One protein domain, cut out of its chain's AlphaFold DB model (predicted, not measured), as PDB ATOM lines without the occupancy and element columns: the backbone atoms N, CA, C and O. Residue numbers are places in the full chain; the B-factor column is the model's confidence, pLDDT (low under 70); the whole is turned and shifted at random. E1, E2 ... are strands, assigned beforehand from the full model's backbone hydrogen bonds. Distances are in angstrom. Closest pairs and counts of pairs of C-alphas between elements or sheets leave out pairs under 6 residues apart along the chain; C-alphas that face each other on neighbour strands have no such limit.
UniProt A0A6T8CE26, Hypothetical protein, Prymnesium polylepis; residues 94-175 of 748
ATOM      1  N   ASP A  94      -2.715  -8.636 -47.513       79.75
ATOM      2  CA  ASP A  94      -3.926  -8.161 -48.190       79.75
ATOM      3  C   ASP A  94      -4.667  -9.349 -48.832       79.75
ATOM      4  O   ASP A  94      -4.057 -10.236 -49.434       79.75
ATOM      5  N   VAL A  95      -5.996  -9.382 -48.729       80.31
ATOM      6  CA  VAL A  95      -6.850 -10.369 -49.404       80.31
ATOM      7  C   VAL A  95      -6.678 -10.359 -50.923       80.31
ATOM      8  O   VAL A  95      -6.925 -11.390 -51.546       80.31
ATOM      9  N   HIS A  96      -6.244  -9.241 -51.512       79.81
ATOM     10  CA  HIS A  96      -5.953  -9.066 -52.935       79.81
ATOM     11  C   HIS A  96      -4.500  -9.381 -53.331       79.81
ATOM     12  O   HIS A  96      -4.241  -9.547 -54.523       79.81
ATOM     13  N   ASP A  97      -3.565  -9.501 -52.378       72.38
ATOM     14  CA  ASP A  97      -2.154  -9.828 -52.648       72.38
ATOM     15  C   ASP A  97      -1.990 -11.334 -52.902       72.38
ATOM     16  O   ASP A  97      -1.533 -12.122 -52.071       72.38
ATOM     17  N   ASN A  98      -2.502 -11.763 -54.055       69.75
ATOM     18  CA  ASN A  98      -2.503 -13.148 -54.484       69.75
ATOM     19  C   ASN A  98      -2.498 -13.267 -56.019       69.75
ATOM     20  O   ASN A  98      -2.918 -12.373 -56.752       69.75
ATOM     21  N   HIS A  99      -2.078 -14.434 -56.505       56.12
ATOM     22  CA  HIS A  99      -1.894 -14.737 -57.929       56.12
ATOM     23  C   HIS A  99      -3.177 -14.750 -58.790       56.12
ATOM     24  O   HIS A  99      -3.072 -14.896 -60.006       56.12
ATOM     25  N   VAL A 100      -4.375 -14.619 -58.202       61.03
ATOM     26  CA  VAL A 100      -5.648 -14.530 -58.945       61.03
ATOM     27  C   VAL A 100      -6.279 -13.132 -58.925       61.03
ATOM     28  O   VAL A 100      -7.282 -12.925 -59.606       61.03
ATOM     29  N   GLY A 101      -5.716 -12.165 -58.188       64.12
ATOM     30  CA  GLY A 101      -6.163 -10.760 -58.167       64.12
ATOM     31  C   GLY A 101      -7.579 -10.519 -57.618       64.12
ATOM     32  O   GLY A 101      -8.084  -9.398 -57.659       64.12
ATOM     33  N   VAL A 102      -8.235 -11.559 -57.098       75.69
ATOM     34  CA  VAL A 102      -9.563 -11.507 -56.471       75.69
ATOM     35  C   VAL A 102      -9.432 -11.729 -54.963       75.69
ATOM     36  O   VAL A 102      -8.553 -12.485 -54.549       75.69
ATOM     37  N   PRO A 103     -10.278 -11.101 -54.125       79.62
ATOM     38  CA  PRO A 103     -10.127 -11.167 -52.676       79.62
ATOM     39  C   PRO A 103     -10.331 -12.598 -52.162       79.62
ATOM     40  O   PRO A 103     -11.421 -13.169 -52.276       79.62
ATOM     41  N   LEU A 104      -9.285 -13.179 -51.578       83.56
ATOM     42  CA  LEU A 104      -9.361 -14.470 -50.898       83.56
ATOM     43  C   LEU A 104      -9.902 -14.295 -49.473       83.56
ATOM     44  O   LEU A 104      -9.708 -13.275 -48.817       83.56
ATOM     45  N   LYS A 105     -10.586 -15.320 -48.953       87.81
ATOM     46  CA  LYS A 105     -11.006 -15.322 -47.542       87.81
ATOM     47  C   LYS A 105      -9.781 -15.413 -46.636       87.81
ATOM     48  O   LYS A 105      -8.861 -16.168 -46.939       87.81
ATOM     49  N   CYS A 106      -9.813 -14.736 -45.493       82.31
ATOM     50  CA  CYS A 106      -8.807 -14.921 -44.451       82.31
ATOM     51  C   CYS A 106      -8.790 -16.356 -43.914       82.31
ATOM     52  O   CYS A 106      -9.810 -17.055 -43.924       82.31
ATOM     53  N   CYS A 107      -7.621 -16.806 -43.458       82.56
ATOM     54  CA  CYS A 107      -7.470 -18.158 -42.933       82.56
ATOM     55  C   CYS A 107      -8.272 -18.389 -41.646       82.56
ATOM     56  O   CYS A 107      -8.579 -17.430 -40.941       82.56
ATOM     57  N   PRO A 108      -8.636 -19.647 -41.321       80.31
ATOM     58  CA  PRO A 108      -9.387 -19.955 -40.108       80.31
ATOM     59  C   PRO A 108      -8.731 -19.344 -38.865       80.31
ATOM     60  O   PRO A 108      -7.560 -19.592 -38.591       80.31
ATOM     61  N   GLY A 109      -9.496 -18.534 -38.132       78.12
ATOM     62  CA  GLY A 109      -9.000 -17.737 -37.008       78.12
ATOM     63  C   GLY A 109      -8.639 -16.288 -37.352       78.12
ATOM     64  O   GLY A 109      -8.395 -15.523 -36.434       78.12
ATOM     65  N   ALA A 110      -8.652 -15.872 -38.617       79.88
ATOM     66  CA  ALA A 110      -8.389 -14.495 -39.037       79.88
ATOM     67  C   ALA A 110      -9.610 -13.846 -39.714       79.88
ATOM     68  O   ALA A 110     -10.470 -14.536 -40.266       79.88
ATOM     69  N   PHE A 111      -9.677 -12.515 -39.693       85.00
ATOM     70  CA  PHE A 111     -10.748 -11.721 -40.307       85.00
ATOM     71  C   PHE A 111     -10.178 -10.518 -41.083       85.00
ATOM     72  O   PHE A 111      -9.115 -10.020 -40.711       85.00
ATOM     73  N   PRO A 112     -10.833 -10.067 -42.170       83.69
ATOM     74  CA  PRO A 112     -10.352  -8.941 -42.965       83.69
ATOM     75  C   PRO A 112     -10.606  -7.609 -42.249       83.69
ATOM     76  O   PRO A 112     -11.642  -7.427 -41.605       83.69
ATOM     77  N   VAL A 113      -9.663  -6.677 -42.387       81.69
ATOM     78  CA  VAL A 113      -9.688  -5.336 -41.798       81.69
ATOM     79  C   VAL A 113      -9.287  -4.307 -42.852       81.69
ATOM     80  O   VAL A 113      -8.168  -4.334 -43.372       81.69
ATOM     81  N   ASP A 114     -10.196  -3.371 -43.122       79.50
ATOM     82  CA  ASP A 114      -9.947  -2.198 -43.960       79.50
ATOM     83  C   ASP A 114      -8.806  -1.357 -43.359       79.50
ATOM     84  O   ASP A 114      -8.905  -0.850 -42.240       79.50
ATOM     85  N   THR A 115      -7.709  -1.221 -44.100       70.94
ATOM     86  CA  THR A 115      -6.479  -0.530 -43.693       70.94
ATOM     87  C   THR A 115      -6.077   0.466 -44.789       70.94
ATOM     88  O   THR A 115      -5.999   0.070 -45.955       70.94
ATOM     89  N   PRO A 116      -5.795   1.745 -44.475       64.69
ATOM     90  CA  PRO A 116      -5.286   2.696 -45.463       64.69
ATOM     91  C   PRO A 116      -3.951   2.224 -46.051       64.69
ATOM     92  O   PRO A 116      -3.041   1.858 -45.305       64.69
ATOM     93  N   CYS A 117      -3.815   2.254 -47.376       70.06
ATOM     94  CA  CYS A 117      -2.585   1.880 -48.077       70.06
ATOM     95  C   CYS A 117      -2.053   3.032 -48.952       70.06
ATOM     96  O   CYS A 117      -2.501   4.173 -48.837       70.06
ATOM     97  N   ARG A 118      -0.999   2.797 -49.750       42.03
ATOM     98  CA  ARG A 118      -0.325   3.872 -50.507       42.03
ATOM     99  C   ARG A 118      -1.247   4.465 -51.576       42.03
ATOM    100  O   ARG A 118      -1.385   3.896 -52.650       42.03
ATOM    101  N   GLY A 119      -1.778   5.650 -51.299       50.78
ATOM    102  CA  GLY A 119      -2.709   6.369 -52.162       50.78
ATOM    103  C   GLY A 119      -3.846   6.942 -51.320       50.78
ATOM    104  O   GLY A 119      -3.706   7.113 -50.112       50.78
ATOM    105  N   SER A 120      -4.979   7.213 -51.957       52.97
ATOM    106  CA  SER A 120      -6.264   7.465 -51.287       52.97
ATOM    107  C   SER A 120      -7.032   6.173 -50.975       52.97
ATOM    108  O   SER A 120      -8.225   6.227 -50.679       52.97
ATOM    109  N   ASP A 121      -6.371   5.024 -51.098       63.94
ATOM    110  CA  ASP A 121      -7.020   3.733 -51.288       63.94
ATOM    111  C   ASP A 121      -7.041   2.910 -49.992       63.94
ATOM    112  O   ASP A 121      -6.158   3.014 -49.131       63.94
ATOM    113  N   THR A 122      -8.072   2.077 -49.868       73.00
ATOM    114  CA  THR A 122      -8.295   1.189 -48.724       73.00
ATOM    115  C   THR A 122      -8.007  -0.247 -49.140       73.00
ATOM    116  O   THR A 122      -8.659  -0.777 -50.037       73.00
ATOM    117  N   CYS A 123      -7.059  -0.876 -48.457       79.19
ATOM    118  CA  CYS A 123      -6.630  -2.255 -48.661       79.19
ATOM    119  C   CYS A 123      -7.219  -3.164 -47.568       79.19
ATOM    120  O   CYS A 123      -7.433  -2.710 -46.442       79.19
ATOM    121  N   GLN A 124      -7.479  -4.442 -47.851       82.31
ATOM    122  CA  GLN A 124      -8.136  -5.351 -46.897       82.31
ATOM    123  C   GLN A 124      -7.161  -6.389 -46.349       82.31
ATOM    124  O   GLN A 124      -6.944  -7.432 -46.951       82.31
ATOM    125  N   TYR A 125      -6.600  -6.136 -45.168       80.38
ATOM    126  CA  TYR A 125      -5.621  -7.033 -44.550       80.38
ATOM    127  C   TYR A 125      -6.280  -8.052 -43.630       80.38
ATOM    128  O   TYR A 125      -7.109  -7.700 -42.792       80.38
ATOM    129  N   CYS A 126      -5.871  -9.314 -43.712       80.69
ATOM    130  CA  CYS A 126      -6.275 -10.312 -42.728       80.69
ATOM    131  C   CYS A 126      -5.564 -10.075 -41.390       80.69
ATOM    132  O   CYS A 126      -4.345  -9.921 -41.349       80.69
ATOM    133  N   GLN A 127      -6.303 -10.094 -40.283       74.75
ATOM    134  CA  GLN A 127      -5.762  -9.951 -38.927       74.75
ATOM    135  C   GLN A 127      -6.194 -11.119 -38.024       74.75
ATOM    136  O   GLN A 127      -7.272 -11.683 -38.239       74.75
ATOM    137  N   PRO A 128      -5.367 -11.521 -37.037       73.31
ATOM    138  CA  PRO A 128      -5.740 -12.536 -36.049       73.31
ATOM    139  C   PRO A 128      -6.857 -12.007 -35.123       73.31
ATOM    140  O   PRO A 128      -7.122 -10.802 -35.130       73.31
ATOM    141  N   PRO A 129      -7.507 -12.854 -34.294       68.62
ATOM    142  CA  PRO A 129      -8.510 -12.400 -33.332       68.62
ATOM    143  C   PRO A 129      -7.871 -11.349 -32.428       68.62
ATOM    144  O   PRO A 129      -6.735 -11.552 -32.002       68.62
ATOM    145  N   ALA A 130      -8.572 -10.247 -32.150       58.12
ATOM    146  CA  ALA A 130      -8.013  -9.127 -31.393       58.12
ATOM    147  C   ALA A 130      -7.396  -9.615 -30.069       58.12
ATOM    148  O   ALA A 130      -8.105 -10.028 -29.149       58.12
ATOM    149  N   VAL A 131      -6.063  -9.594 -29.999       60.28
ATOM    150  CA  VAL A 131      -5.319 -10.025 -28.817       60.28
ATOM    151  C   VAL A 131      -5.432  -8.908 -27.786       60.28
ATOM    152  O   VAL A 131      -5.025  -7.773 -28.029       60.28
ATOM    153  N   VAL A 132      -6.034  -9.218 -26.640       70.38
ATOM    154  CA  VAL A 132      -6.256  -8.238 -25.573       70.38
ATOM    155  C   VAL A 132      -4.906  -7.729 -25.061       70.38
ATOM    156  O   VAL A 132      -4.091  -8.520 -24.591       70.38
ATOM    157  N   GLY A 133      -4.691  -6.413 -25.133       81.06
ATOM    158  CA  GLY A 133      -3.474  -5.747 -24.650       81.06
ATOM    159  C   GLY A 133      -2.489  -5.290 -25.730       81.06
ATOM    160  O   GLY A 133      -1.398  -4.848 -25.375       81.06
ATOM    161  N   CYS A 134      -2.838  -5.369 -27.019       85.38
ATOM    162  CA  CYS A 134      -2.027  -4.801 -28.096       85.38
ATOM    163  C   CYS A 134      -2.857  -4.083 -29.170       85.38
ATOM    164  O   CYS A 134      -4.035  -4.368 -29.388       85.38
ATOM    165  N   THR A 135      -2.199  -3.159 -29.865       84.44
ATOM    166  CA  THR A 135      -2.760  -2.337 -30.936       84.44
ATOM    167  C   THR A 135      -2.707  -3.096 -32.273       84.44
ATOM    168  O   THR A 135      -1.612  -3.485 -32.704       84.44
ATOM    169  N   PRO A 136      -3.853  -3.323 -32.944       80.88
ATOM    170  CA  PRO A 136      -3.918  -4.016 -34.232       80.88
ATOM    171  C   PRO A 136      -3.438  -3.131 -35.395       80.88
ATOM    172  O   PRO A 136      -3.261  -1.920 -35.254       80.88
ATOM    173  N   SER A 137      -3.238  -3.725 -36.575       80.50
ATOM    174  CA  SER A 137      -2.743  -2.982 -37.740       80.50
ATOM    175  C   SER A 137      -3.772  -1.955 -38.221       80.50
ATOM    176  O   SER A 137      -4.973  -2.230 -38.225       80.50
ATOM    177  N   GLY A 138      -3.296  -0.776 -38.623       77.69
ATOM    178  CA  GLY A 138      -4.107   0.373 -39.029       77.69
ATOM    179  C   GLY A 138      -4.646   1.218 -37.870       77.69
ATOM    180  O   GLY A 138      -5.284   2.239 -38.126       77.69
ATOM    181  N   LYS A 139      -4.401   0.831 -36.609       82.25
ATOM    182  CA  LYS A 139      -4.844   1.570 -35.417       82.25
ATOM    183  C   LYS A 139      -3.714   2.329 -34.745       82.25
ATOM    184  O   LYS A 139      -2.563   1.894 -34.774       82.25
ATOM    185  N   ASP A 140      -4.066   3.475 -34.169       84.94
ATOM    186  CA  ASP A 140      -3.162   4.272 -33.346       84.94
ATOM    187  C   ASP A 140      -2.978   3.618 -31.963       84.94
ATOM    188  O   ASP A 140      -3.931   3.088 -31.389       84.94
ATOM    189  N   VAL A 141      -1.754   3.646 -31.424       87.75
ATOM    190  CA  VAL A 141      -1.388   2.995 -30.144       87.75
ATOM    191  C   VAL A 141      -2.110   3.540 -28.908       87.75
ATOM    192  O   VAL A 141      -2.060   2.907 -27.853       87.75
ATOM    193  N   TRP A 142      -2.785   4.681 -29.026       85.88
ATOM    194  CA  TRP A 142      -3.613   5.310 -27.998       85.88
ATOM    195  C   TRP A 142      -5.122   5.140 -28.269       85.88
ATOM    196  O   TRP A 142      -5.941   5.520 -27.432       85.88
ATOM    197  N   GLU A 143      -5.526   4.553 -29.407       81.69
ATOM    198  CA  GLU A 143      -6.933   4.345 -29.794       81.69
ATOM    199  C   GLU A 143      -7.558   3.136 -29.066       81.69
ATOM    200  O   GLU A 143      -7.989   2.151 -29.668       81.69
ATOM    201  N   ASN A 144      -7.601   3.206 -27.735       78.38
ATOM    202  CA  ASN A 144      -8.138   2.164 -26.863       78.38
ATOM    203  C   ASN A 144      -8.922   2.762 -25.668       78.38
ATOM    204  O   ASN A 144      -8.817   3.959 -25.401       78.38
ATOM    205  N   PRO A 145      -9.722   1.961 -24.930       73.12
ATOM    206  CA  PRO A 145     -10.624   2.484 -23.899       73.12
ATOM    207  C   PRO A 145      -9.964   3.111 -22.664       73.12
ATOM    208  O   PRO A 145     -10.670   3.782 -21.914       73.12
ATOM    209  N   THR A 146      -8.669   2.877 -22.410       79.38
ATOM    210  CA  THR A 146      -7.966   3.498 -21.271       79.38
ATOM    211  C   THR A 146      -7.217   4.768 -21.675       79.38
ATOM    212  O   THR A 146      -6.990   5.629 -20.830       79.38
ATOM    213  N   GLY A 147      -6.888   4.917 -22.963       81.31
ATOM    214  CA  GLY A 147      -6.074   6.018 -23.482       81.31
ATOM    215  C   GLY A 147      -4.575   5.867 -23.199       81.31
ATOM    216  O   GLY A 147      -3.813   6.781 -23.498       81.31
ATOM    217  N   ASP A 148      -4.145   4.731 -22.640       85.19
ATOM    218  CA  ASP A 148      -2.733   4.410 -22.403       85.19
ATOM    219  C   ASP A 148      -2.061   3.869 -23.671       85.19
ATOM    220  O   ASP A 148      -2.732   3.454 -24.617       85.19
ATOM    221  N   LYS A 149      -0.724   3.808 -23.694       88.62
ATOM    222  CA  LYS A 149      -0.001   3.265 -24.851       88.62
ATOM    223  C   LYS A 149      -0.130   1.748 -24.883       88.62
ATOM    224  O   LYS A 149       0.437   1.072 -24.025       88.62
ATOM    225  N   GLN A 150      -0.776   1.202 -25.907       88.75
ATOM    226  CA  GLN A 150      -0.750  -0.237 -26.162       88.75
ATOM    227  C   GLN A 150       0.326  -0.579 -27.205       88.75
ATOM    228  O   GLN A 150       0.381   0.053 -28.266       88.75
ATOM    229  N   PRO A 151       1.215  -1.557 -26.932       90.12
ATOM    230  CA  PRO A 151       2.239  -1.977 -27.885       90.12
ATOM    231  C   PRO A 151       1.587  -2.546 -29.147       90.12
ATOM    232  O   PRO A 151       0.475  -3.063 -29.091       90.12
ATOM    233  N   CYS A 152       2.272  -2.490 -30.286       86.75
ATOM    234  CA  CYS A 152       1.777  -3.143 -31.495       86.75
ATOM    235  C   CYS A 152       1.666  -4.661 -31.303       86.75
ATOM    236  O   CYS A 152       2.494  -5.269 -30.621       86.75
ATOM    237  N   CYS A 153       0.638  -5.275 -31.891       83.00
ATOM    238  CA  CYS A 153       0.485  -6.727 -31.827       83.00
ATOM    239  C   CYS A 153       1.660  -7.460 -32.509       83.00
ATOM    240  O   CYS A 153       2.282  -6.901 -33.415       83.00
ATOM    241  N   PRO A 154       1.981  -8.707 -32.107       77.31
ATOM    242  CA  PRO A 154       3.102  -9.457 -32.678       77.31
ATOM    243  C   PRO A 154       3.054  -9.531 -34.212       77.31
ATOM    244  O   PRO A 154       2.012  -9.844 -34.787       77.31
ATOM    245  N   GLY A 155       4.186  -9.249 -34.865       69.94
ATOM    246  CA  GLY A 155       4.295  -9.144 -36.330       69.94
ATOM    247  C   GLY A 155       3.978  -7.757 -36.908       69.94
ATOM    248  O   GLY A 155       4.009  -7.586 -38.127       69.94
ATOM    249  N   LEU A 156       3.682  -6.767 -36.058       79.00
ATOM    250  CA  LEU A 156       3.444  -5.377 -36.447       79.00
ATOM    251  C   LEU A 156       4.508  -4.440 -35.853       79.00
ATOM    252  O   LEU A 156       4.959  -4.633 -34.723       79.00
ATOM    253  N   VAL A 157       4.842  -3.371 -36.577       81.06
ATOM    254  CA  VAL A 157       5.766  -2.310 -36.142       81.06
ATOM    255  C   VAL A 157       5.056  -0.961 -36.023       81.06
ATOM    256  O   VAL A 157       4.122  -0.665 -36.771       81.06
ATOM    257  N   GLN A 158       5.500  -0.133 -35.073       88.00
ATOM    258  CA  GLN A 158       4.975   1.220 -34.872       88.00
ATOM    259  C   GLN A 158       5.557   2.172 -35.934       88.00
ATOM    260  O   GLN A 158       6.772   2.265 -36.092       88.00
ATOM    261  N   THR A 159       4.695   2.916 -36.622       81.69
ATOM    262  CA  THR A 159       5.031   3.976 -37.586       81.69
ATOM    263  C   THR A 159       4.296   5.272 -37.225       81.69
ATOM    264  O   THR A 159       3.360   5.256 -36.427       81.69
ATOM    265  N   THR A 160       4.688   6.405 -37.799       81.56
ATOM    266  CA  THR A 160       3.985   7.692 -37.658       81.56
ATOM    267  C   THR A 160       3.222   8.067 -38.928       81.56
ATOM    268  O   THR A 160       3.625   7.729 -40.041       81.56
ATOM    269  N   GLY A 161       2.108   8.785 -38.777       76.75
ATOM    270  CA  GLY A 161       1.322   9.306 -39.900       76.75
ATOM    271  C   GLY A 161       0.279  10.334 -39.458       76.75
ATOM    272  O   GLY A 161      -0.024  10.443 -38.274       76.75
ATOM    273  N   LYS A 162      -0.293  11.094 -40.398       74.62
ATOM    274  CA  LYS A 162      -1.382  12.035 -40.081       74.62
ATOM    275  C   LYS A 162      -2.694  11.290 -39.827       74.62
ATOM    276  O   LYS A 162      -3.053  10.414 -40.608       74.62
ATOM    277  N   CYS A 163      -3.423  11.677 -38.781       71.50
ATOM    278  CA  CYS A 163      -4.724  11.082 -38.437       71.50
ATOM    279  C   CYS A 163      -5.888  12.076 -38.445       71.50
ATOM    280  O   CYS A 163      -6.960  11.746 -38.955       71.50
ATOM    281  N   ARG A 164      -5.706  13.290 -37.905       60.53
ATOM    282  CA  ARG A 164      -6.687  14.388 -37.959       60.53
ATOM    283  C   ARG A 164      -5.952  15.725 -38.004       60.53
ATOM    284  O   ARG A 164      -5.057  15.953 -37.207       60.53
ATOM    285  N   GLY A 165      -6.330  16.608 -38.929       71.62
ATOM    286  CA  GLY A 165      -5.678  17.915 -39.079       71.62
ATOM    287  C   GLY A 165      -4.163  17.790 -39.284       71.62
ATOM    288  O   GLY A 165      -3.712  17.125 -40.220       71.62
ATOM    289  N   ASP A 166      -3.396  18.418 -38.395       66.69
ATOM    290  CA  ASP A 166      -1.933  18.346 -38.362       66.69
ATOM    291  C   ASP A 166      -1.382  17.397 -37.281       66.69
ATOM    292  O   ASP A 166      -0.165  17.275 -37.148       66.69
ATOM    293  N   ASP A 167      -2.252  16.669 -36.569       65.38
ATOM    294  CA  ASP A 167      -1.847  15.717 -35.535       65.38
ATOM    295  C   ASP A 167      -1.158  14.486 -36.146       65.38
ATOM    296  O   ASP A 167      -1.655  13.854 -37.093       65.38
ATOM    297  N   VAL A 168      -0.013  14.124 -35.561       75.00
ATOM    298  CA  VAL A 168       0.750  12.919 -35.896       75.00
ATOM    299  C   VAL A 168       0.349  11.797 -34.944       75.00
ATOM    300  O   VAL A 168       0.657  11.836 -33.757       75.00
ATOM    301  N   CYS A 169      -0.310  10.784 -35.494       85.38
ATOM    302  CA  CYS A 169      -0.624   9.541 -34.810       85.38
ATOM    303  C   CYS A 169       0.478   8.495 -35.017       85.38
ATOM    304  O   CYS A 169       1.278   8.550 -35.956       85.38
ATOM    305  N   HIS A 170       0.490   7.515 -34.124       86.94
ATOM    306  CA  HIS A 170       1.413   6.398 -34.055       86.94
ATOM    307  C   HIS A 170       0.676   5.098 -34.378       86.94
ATOM    308  O   HIS A 170       0.137   4.442 -33.489       86.94
ATOM    309  N   PHE A 171       0.659   4.716 -35.649       87.00
ATOM    310  CA  PHE A 171      -0.043   3.527 -36.121       87.00
ATOM    311  C   PHE A 171       0.801   2.265 -35.982       87.00
ATOM    312  O   PHE A 171       2.017   2.307 -36.157       87.00
ATOM    313  N   CYS A 172       0.158   1.122 -35.779       84.44
ATOM    314  CA  CYS A 172       0.781  -0.173 -36.037       84.44
ATOM    315  C   CYS A 172       0.532  -0.587 -37.492       84.44
ATOM    316  O   CYS A 172      -0.586  -0.459 -37.987       84.44
ATOM    317  N   ILE A 173       1.557  -1.080 -38.183       79.25
ATOM    318  CA  ILE A 173       1.467  -1.620 -39.553       79.25
ATOM    319  C   ILE A 173       2.152  -2.990 -39.617       79.25
ATOM    320  O   ILE A 173       2.985  -3.264 -38.750       79.25
ATOM    321  N   PRO A 174       1.847  -3.862 -40.599       69.25
ATOM    322  CA  PRO A 174       2.552  -5.130 -40.748       69.25
ATOM    323  C   PRO A 174       4.042  -4.869 -40.941       69.25
ATOM    324  O   PRO A 174       4.406  -3.924 -41.649       69.25
ATOM    325  N   ASP A 175       4.904  -5.695 -40.347       63.00
ATOM    326  CA  ASP A 175       6.323  -5.632 -40.685       63.00
ATOM    327  C   ASP A 175       6.549  -6.241 -42.074       63.00
ATOM    328  O   ASP A 175       6.876  -7.413 -42.242       63.00
TER     329      ASP A 175
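This is residues 94 to 175 of the 748 residues of the protein "Hypothetical protein" of Prymnesium polylepis (UniProt A0A6T8CE26). What is the shape? With little regular structure, it is two strand hairpins, E3 with E4 and E1 with E2, joined by the winding residues 128 to 155. What is printed? The printed part has 82 residues, 29 of them in strands E1 to E4, with no named helix: all strand, each two-stranded sheet antiparallel. How large is it? It is compact, radius of gyration of the C-alphas 13.5 A, spanning 40 by 29 by 19 A.

Where are E3 and E4? E3, residues 156 to 164, spans 22.3 A from C-alpha 156 at (3.444, -5.377, -36.447) and bends by 61 degrees at residue 160. E4, residues 167 to 174, spans 21.9 A. Where are E1 and E2? E1, residues 111 to 116, begins at C-alpha 111 at (-10.748, -11.721, -40.307); E2 is residues 122 to 127.

How do strands pair? In hairpin E3 and E4, N 159 and O 171 are 2.8 A apart, within hydrogen-bond range; in hairpin E1 and E2, N 113 and O 125 are too, at 2.8 A. Do the hairpins touch? E1 and E2 are each apart from E3 and E4.

Which link is long? E2 to E3, 28 residues; the printed part has no cut. Where is confidence low? Eighteen residues are under 70, among them 118 to 121.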